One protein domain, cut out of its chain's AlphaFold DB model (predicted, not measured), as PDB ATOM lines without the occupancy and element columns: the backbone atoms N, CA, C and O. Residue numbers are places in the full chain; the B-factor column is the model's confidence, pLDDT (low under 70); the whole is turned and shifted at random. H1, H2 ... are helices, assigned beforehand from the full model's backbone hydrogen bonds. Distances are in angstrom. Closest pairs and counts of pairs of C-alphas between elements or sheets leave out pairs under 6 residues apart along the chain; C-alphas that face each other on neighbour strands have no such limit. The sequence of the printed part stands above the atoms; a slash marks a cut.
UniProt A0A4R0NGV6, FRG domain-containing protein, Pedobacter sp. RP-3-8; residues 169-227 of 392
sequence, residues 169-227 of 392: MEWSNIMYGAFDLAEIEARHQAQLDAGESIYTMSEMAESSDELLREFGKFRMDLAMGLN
ATOM      1  N   MET A 169     112.487  46.523 103.753       93.38
ATOM      2  CA  MET A 169     113.277  45.644 102.888       93.38
ATOM      3  C   MET A 169     113.041  45.938 101.400       93.38
ATOM      4  O   MET A 169     113.988  46.002 100.624       93.38
ATOM      5  N   GLU A 170     111.791  46.157 100.995       93.94
ATOM      6  CA  GLU A 170     111.452  46.487  99.607       93.94
ATOM      7  C   GLU A 170     111.957  47.874  99.221       93.94
ATOM      8  O   GLU A 170     112.586  48.021  98.173       93.94
ATOM      9  N   TRP A 171     111.768  48.866 100.095       94.88
ATOM     10  CA  TRP A 171     112.355  50.186  99.896       94.88
ATOM     11  C   TRP A 171     113.878  50.125  99.859       94.88
ATOM     12  O   TRP A 171     114.467  50.723  98.973       94.88
ATOM     13  N   SER A 172     114.524  49.353 100.731       94.38
ATOM     14  CA  SER A 172     115.979  49.152 100.709       94.38
ATOM     15  C   SER A 172     116.446  48.573  99.372       94.38
ATOM     16  O   SER A 172     117.375  49.097  98.769       94.38
ATOM     17  N   ASN A 173     115.760  47.549  98.854       92.81
ATOM     18  CA  ASN A 173     116.101  46.936  97.567       92.81
ATOM     19  C   ASN A 173     116.028  47.925  96.395       92.81
ATOM     20  O   ASN A 173     116.832  47.827  95.468       92.81
ATOM     21  N   ILE A 174     115.076  48.861  96.431       93.88
ATOM     22  CA  ILE A 174     114.958  49.934  95.438       93.88
ATOM     23  C   ILE A 174     116.035  50.994  95.696       93.88
ATOM     24  O   ILE A 174     116.865  51.274  94.840       93.88
ATOM     25  N   MET A 175     116.054  51.576  96.889       93.75
ATOM     26  CA  MET A 175     116.855  52.751  97.217       93.75
ATOM     27  C   MET A 175     118.358  52.470  97.161       93.75
ATOM     28  O   MET A 175     119.122  53.317  96.703       93.75
ATOM     29  N   TYR A 176     118.796  51.263  97.526       94.44
ATOM     30  CA  TYR A 176     120.203  50.874  97.433       94.44
ATOM     31  C   TYR A 176     120.692  50.671  95.997       94.44
ATOM     32  O   TYR A 176     121.897  50.658  95.777       94.44
ATOM     33  N   GLY A 177     119.801  50.610  94.998       91.00
ATOM     34  CA  GLY A 177     120.204  50.679  93.588       91.00
ATOM     35  C   GLY A 177     120.831  52.023  93.189       91.00
ATOM     36  O   GLY A 177     121.322  52.180  92.073       91.00
ATOM     37  N   ALA A 178     120.856  52.998  94.102       90.44
ATOM     38  CA  ALA A 178     121.698  54.181  94.001       90.44
ATOM     39  C   ALA A 178     123.203  53.866  93.989       90.44
ATOM     40  O   ALA A 178     123.948  54.631  93.372       90.44
ATOM     41  N   PHE A 179     123.615  52.773  94.641       93.75
ATOM     42  CA  PHE A 179     124.998  52.417  94.947       93.75
ATOM     43  C   PHE A 179     125.442  51.165  94.181       93.75
ATOM     44  O   PHE A 179     124.628  50.298  93.852       93.75
ATOM     45  N   ASP A 180     126.749  51.041  93.943       94.44
ATOM     46  CA  ASP A 180     127.343  49.770  93.530       94.44
ATOM     47  C   ASP A 180     127.488  48.860  94.757       94.44
ATOM     48  O   ASP A 180     128.434  48.959  95.534       94.44
ATOM     49  N   LEU A 181     126.511  47.973  94.947       94.31
ATOM     50  CA  LEU A 181     126.489  47.068  96.093       94.31
ATOM     51  C   LEU A 181     127.656  46.074  96.116       94.31
ATOM     52  O   LEU A 181     128.021  45.621  97.197       94.31
ATOM     53  N   ALA A 182     128.243  45.737  94.963       96.31
ATOM     54  CA  ALA A 182     129.408  44.859  94.928       96.31
ATOM     55  C   ALA A 182     130.657  45.595  95.428       96.31
ATOM     56  O   ALA A 182     131.464  45.016  96.154       96.31
ATOM     57  N   GLU A 183     130.790  46.880  95.094       97.56
ATOM     58  CA  GLU A 183     131.858  47.727  95.626       97.56
ATOM     59  C   GLU A 183     131.704  47.964  97.134       97.56
ATOM     60  O   GLU A 183     132.687  47.860  97.870       97.56
ATOM     61  N   ILE A 184     130.479  48.233  97.604       97.25
ATOM     62  CA  ILE A 184     130.185  48.357  99.039       97.25
ATOM     63  C   ILE A 184     130.624  47.099  99.789       97.25
ATOM     64  O   ILE A 184     131.351  47.205 100.772       97.25
ATOM     65  N   GLU A 185     130.218  45.919  99.316       96.44
ATOM     66  CA  GLU A 185     130.562  44.645  99.951       96.44
ATOM     67  C   GLU A 185     132.081  44.418  99.970       96.44
ATOM     68  O   GLU A 185     132.651  44.072 101.002       96.44
ATOM     69  N   ALA A 186     132.762  44.683  98.848       97.44
ATOM     70  CA  ALA A 186     134.210  44.522  98.750       97.44
ATOM     71  C   ALA A 186     134.967  45.430  99.734       97.44
ATOM     72  O   ALA A 186     135.908  44.985 100.393       97.44
ATOM     73  N   ARG A 187     134.552  46.697  99.862       97.06
ATOM     74  CA  ARG A 187     135.158  47.644 100.810       97.06
ATOM     75  C   ARG A 187     134.828  47.297 102.253       97.06
ATOM     76  O   ARG A 187     135.697  47.411 103.112       97.06
ATOM     77  N   HIS A 188     133.598  46.862 102.527       96.56
ATOM     78  CA  HIS A 188     133.192  46.437 103.864       96.56
ATOM     79  C   HIS A 188     134.026  45.240 104.325       96.56
ATOM     80  O   HIS A 188     134.599  45.291 105.412       96.56
ATOM     81  N   GLN A 189     134.199  44.230 103.467       95.56
ATOM     82  CA  GLN A 189     135.053  43.083 103.765       95.56
ATOM     83  C   GLN A 189     136.515  43.493 103.991       95.56
ATOM     84  O   GLN A 189     137.130  43.030 104.946       95.56
ATOM     85  N   ALA A 190     137.056  44.410 103.182       95.12
ATOM     86  CA  ALA A 190     138.422  44.902 103.365       95.12
ATOM     87  C   ALA A 190     138.636  45.591 104.727       95.12
ATOM     88  O   ALA A 190     139.697  45.428 105.330       95.12
ATOM     89  N   GLN A 191     137.639  46.328 105.233       93.88
ATOM     90  CA  GLN A 191     137.705  46.941 106.566       93.88
ATOM     91  C   GLN A 191     137.636  45.895 107.686       93.88
ATOM     92  O   GLN A 191     138.407  45.970 108.645       93.88
ATOM     93  N   LEU A 192     136.779  44.876 107.545       92.75
ATOM     94  CA  LEU A 192     136.726  43.751 108.485       92.75
ATOM     95  C   LEU A 192     138.060  42.984 108.523       92.75
ATOM     96  O   LEU A 192     138.558  42.665 109.601       92.75
ATOM     97  N   ASP A 193     138.673  42.744 107.360       94.00
ATOM     98  CA  ASP A 193     139.978  42.080 107.239       94.00
ATOM     99  C   ASP A 193     141.116  42.921 107.849       94.00
ATOM    100  O   ASP A 193     142.089  42.374 108.375       94.00
ATOM    101  N   ALA A 194     140.981  44.250 107.825       92.25
ATOM    102  CA  ALA A 194     141.879  45.190 108.495       92.25
ATOM    103  C   ALA A 194     141.643  45.288 110.019       92.25
ATOM    104  O   ALA A 194     142.398  45.971 110.714       92.25
ATOM    105  N   GLY A 195     140.635  44.588 110.550       91.31
ATOM    106  CA  GLY A 195     140.306  44.545 111.972       91.31
ATOM    107  C   GLY A 195     139.355  45.647 112.448       91.31
ATOM    108  O   GLY A 195     139.204  45.815 113.659       91.31
ATOM    109  N   GLU A 196     138.716  46.395 111.541       89.69
ATOM    110  CA  GLU A 196     137.616  47.290 111.912       89.69
ATOM    111  C   GLU A 196     136.349  46.479 112.249       89.69
ATOM    112  O   GLU A 196     136.052  45.458 111.628       89.69
ATOM    113  N   SER A 197     135.565  46.944 113.225       88.00
ATOM    114  CA  SER A 197     134.284  46.333 113.608       88.00
ATOM    115  C   SER A 197     133.130  47.130 113.011       88.00
ATOM    116  O   SER A 197     132.727  48.148 113.569       88.00
ATOM    117  N   ILE A 198     132.592  46.670 111.880       90.81
ATOM    118  CA  ILE A 198     131.445  47.291 111.207       90.81
ATOM    119  C   ILE A 198     130.330  46.247 111.077       90.81
ATOM    120  O   ILE A 198     130.291  45.490 110.108       90.81
ATOM    121  N   TYR A 199     129.418  46.190 112.046       89.69
ATOM    122  CA  TYR A 199     128.312  45.220 112.080       89.69
ATOM    123  C   TYR A 199     126.932  45.879 112.018       89.69
ATOM    124  O   TYR A 199     125.937  45.235 111.676       89.69
ATOM    125  N   THR A 200     126.858  47.171 112.322       92.12
ATOM    126  CA  THR A 200     125.622  47.951 112.346       92.12
ATOM    127  C   THR A 200     125.631  49.069 111.308       92.12
ATOM    128  O   THR A 200     126.671  49.484 110.799       92.12
ATOM    129  N   MET A 201     124.440  49.587 110.991       92.56
ATOM    130  CA  MET A 201     124.302  50.763 110.121       92.56
ATOM    131  C   MET A 201     124.992  51.995 110.721       92.56
ATOM    132  O   MET A 201     125.582  52.766 109.973       92.56
ATOM    133  N   SER A 202     124.967  52.135 112.051       94.00
ATOM    134  CA  SER A 202     125.618  53.232 112.771       94.00
ATOM    135  C   SER A 202     127.140  53.167 112.685       94.00
ATOM    136  O   SER A 202     127.762  54.156 112.325       94.00
ATOM    137  N   GLU A 203     127.740  51.998 112.923       95.31
ATOM    138  CA  GLU A 203     129.196  51.823 112.780       95.31
ATOM    139  C   GLU A 203     129.640  52.067 111.332       95.31
ATOM    140  O   GLU A 203     130.635  52.741 111.081       95.31
ATOM    141  N   MET A 204     128.859  51.589 110.355       96.00
ATOM    142  CA  MET A 204     129.128  51.851 108.940       96.00
ATOM    143  C   MET A 204     129.056  53.353 108.629       96.00
ATOM    144  O   MET A 204     129.912  53.861 107.913       96.00
ATOM    145  N   ALA A 205     128.095  54.076 109.213       94.75
ATOM    146  CA  ALA A 205     127.932  55.527 109.082       94.75
ATOM    147  C   ALA A 205     129.041  56.356 109.761       94.75
ATOM    148  O   ALA A 205     129.106  57.572 109.552       94.75
ATOM    149  N   GLU A 206     129.903  55.715 110.549       94.94
ATOM    150  CA  GLU A 206     131.079  56.297 111.204       94.94
ATOM    151  C   GLU A 206     132.401  55.817 110.577       94.94
ATOM    152  O   GLU A 206     133.472  56.244 111.009       94.94
ATOM    153  N   SER A 207     132.342  54.983 109.531       94.38
ATOM    154  CA  SER A 207     133.525  54.411 108.884       94.38
ATOM    155  C   SER A 207     134.501  55.481 108.377       94.38
ATOM    156  O   SER A 207     134.125  56.575 107.926       94.38
ATOM    157  N   SER A 208     135.787  55.137 108.432       92.12
ATOM    158  CA  SER A 208     136.866  55.927 107.844       92.12
ATOM    159  C   SER A 208     136.753  55.975 106.310       92.12
ATOM    160  O   SER A 208     136.993  57.034 105.716       92.12
ATOM    161  N   ASP A 209     136.286  54.887 105.678       96.12
ATOM    162  CA  ASP A 209     135.990  54.827 104.244       96.12
ATOM    163  C   ASP A 209     134.787  55.715 103.902       96.12
ATOM    164  O   ASP A 209     133.700  55.595 104.466       96.12
ATOM    165  N   GLU A 210     134.990  56.641 102.966       96.19
ATOM    166  CA  GLU A 210     133.986  57.637 102.595       96.19
ATOM    167  C   GLU A 210     132.727  57.026 101.980       96.19
ATOM    168  O   GLU A 210     131.624  57.467 102.311       96.19
ATOM    169  N   LEU A 211     132.873  55.993 101.148       95.75
ATOM    170  CA  LEU A 211     131.750  55.351 100.479       95.75
ATOM    171  C   LEU A 211     130.929  54.519 101.473       95.75
ATOM    172  O   LEU A 211     129.699  54.603 101.470       95.75
ATOM    173  N   LEU A 212     131.588  53.764 102.360       96.75
ATOM    174  CA  LEU A 212     130.901  53.034 103.431       96.75
ATOM    175  C   LEU A 212     130.192  53.993 104.386       96.75
ATOM    176  O   LEU A 212     129.031  53.768 104.720       96.75
ATOM    177  N   ARG A 213     130.845  55.097 104.762       96.38
ATOM    178  CA  ARG A 213     130.258  56.145 105.603       96.38
ATOM    179  C   ARG A 213     129.001  56.742 104.988       96.38
ATOM    180  O   ARG A 213     127.985  56.903 105.666       96.38
ATOM    181  N   GLU A 214     129.063  57.084 103.709       95.31
ATOM    182  CA  GLU A 214     127.934  57.626 102.959       95.31
ATOM    183  C   GLU A 214     126.778  56.625 102.865       95.31
ATOM    184  O   GLU A 214     125.632  56.974 103.158       95.31
ATOM    185  N   PHE A 215     127.077  55.369 102.529       95.75
ATOM    186  CA  PHE A 215     126.073  54.314 102.456       95.75
ATOM    187  C   PHE A 215     125.460  54.007 103.828       95.75
ATOM    188  O   PHE A 215     124.242  53.892 103.943       95.75
ATOM    189  N   GLY A 216     126.261  53.947 104.894       95.62
ATOM    190  CA  GLY A 216     125.787  53.756 106.266       95.62
ATOM    191  C   GLY A 216     124.790  54.833 106.691       95.62
ATOM    192  O   GLY A 216     123.696  54.504 107.154       95.62
ATOM    193  N   LYS A 217     125.114  56.111 106.441       94.69
ATOM    194  CA  LYS A 217     124.197  57.240 106.687       94.69
ATOM    195  C   LYS A 217     122.901  57.097 105.896       94.69
ATOM    196  O   LYS A 217     121.824  57.176 106.473       94.69
ATOM    197  N   PHE A 218     123.002  56.777 104.607       94.50
ATOM    198  CA  PHE A 218     121.838  56.551 103.751       94.50
ATOM    199  C   PHE A 218     120.914  55.447 104.293       94.50
ATOM    200  O   PHE A 218     119.692  55.596 104.310       94.50
ATOM    201  N   ARG A 219     121.487  54.330 104.763       94.50
ATOM    202  CA  ARG A 219     120.725  53.231 105.374       94.50
ATOM    203  C   ARG A 219     120.014  53.674 106.650       94.50
ATOM    204  O   ARG A 219     118.851  53.319 106.842       94.50
ATOM    205  N   MET A 220     120.696  54.438 107.507       93.56
ATOM    206  CA  MET A 220     120.107  54.990 108.728       93.56
ATOM    207  C   MET A 220     118.952  55.939 108.411       93.56
ATOM    208  O   MET A 220     117.868  55.761 108.963       93.56
ATOM    209  N   ASP A 221     119.155  56.879 107.488       92.44
ATOM    210  CA  ASP A 221     118.137  57.850 107.083       92.44
ATOM    211  C   ASP A 221     116.890  57.150 106.536       92.44
ATOM    212  O   ASP A 221     115.767  57.494 106.906       92.44
ATOM    213  N   LEU A 222     117.070  56.113 105.710       93.00
ATOM    214  CA  LEU A 222     115.955  55.321 105.201       93.00
ATOM    215  C   LEU A 222     115.233  54.569 106.327       93.00
ATOM    216  O   LEU A 222     114.010  54.644 106.427       93.00
ATOM    217  N   ALA A 223     115.970  53.849 107.176       93.56
ATOM    218  CA  ALA A 223     115.390  53.026 108.237       93.56
ATOM    219  C   ALA A 223     114.657  53.859 109.296       93.56
ATOM    220  O   ALA A 223     113.571  53.479 109.737       93.56
ATOM    221  N   MET A 224     115.236  54.995 109.687       91.81
ATOM    222  CA  MET A 224     114.659  55.894 110.684       91.81
ATOM    223  C   MET A 224     113.587  56.801 110.093       91.81
ATOM    224  O   MET A 224     112.656  57.154 110.806       91.81
ATOM    225  N   GLY A 225     113.689  57.177 108.817       90.56
ATOM    226  CA  GLY A 225     112.800  58.160 108.210       90.56
ATOM    227  C   GLY A 225     111.560  57.589 107.531       90.56
ATOM    228  O   GLY A 225     110.583  58.322 107.369       90.56
ATOM    229  N   LEU A 226     111.554  56.300 107.161       89.00
ATOM    230  CA  LEU A 226     110.506  55.681 106.333       89.00
ATOM    231  C   LEU A 226     109.073  55.953 106.821       89.00
ATOM    232  O   LEU A 226     108.204  56.266 106.013       89.00
ATOM    233  N   ASN A 227     108.838  55.859 108.130       86.62
ATOM    234  CA  ASN A 227     107.518  56.063 108.740       86.62
ATOM    235  C   ASN A 227     107.324  57.473 109.327       86.62
ATOM    236  O   ASN A 227     106.318  57.727 109.982       86.62
TER     237      ASN A 227
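What this domain is: This is residues 169 to 227 of the 392 residues of the protein "FRG domain-containing protein" of Pedobacter sp. RP-3-8 (UniProt A0A4R0NGV6). H1 and H2, joined by a tight link, form one side of an elongated body; the chain then folds back through residues 194 to 200, and H4, the longest helix, runs back towards H1 with short H3 packed on it. The 59 printed residues include four named helices, H1 to H4 in order, and no named strand: all helix. The whole is compact, radius of gyration of the C-alphas 11.3 A, spanning 35 by 20 by 17 A.

How they stand to each other: H1, residues 169 to 178, and H2, residues 181 to 193, meet only through their link. H3, residues 201 to 205, touches H4, residues 210 to 225; their closest C-alphas, Ala 205 and Gly 216, are 4.0 A apart. H2 touches H4 with residues 184 to 188 alone, closest C-alphas Ile 184 and Leu 212, 6.5 A, opposite ways at a steep tilt of 69 degrees, only just short of perpendicular. H1 is close to but not clearly touching H4, closest C-alphas Ser 172 and Leu 222, 7.6 A. H1 and H3 are apart. Every O i to N i+4 pair is within hydrogen-bond range in H2, H3 and H4, and 4 of 6 in H1.

Where its parts are: H1, 14.9 A long, begins at C-alpha 169 (113.277, 45.644, 102.888). H2 is 18.2 A long and H3 6.1 A. H4, 21.9 A, ends at C-alpha 225 (112.800, 58.160, 108.210).

The domain as a whole: The C-alphas farthest apart, Ala 194 and Asn 227, are 36.0 A apart. The printed part has no cut and no long link, and no printed residue is under 70 in pLDDT.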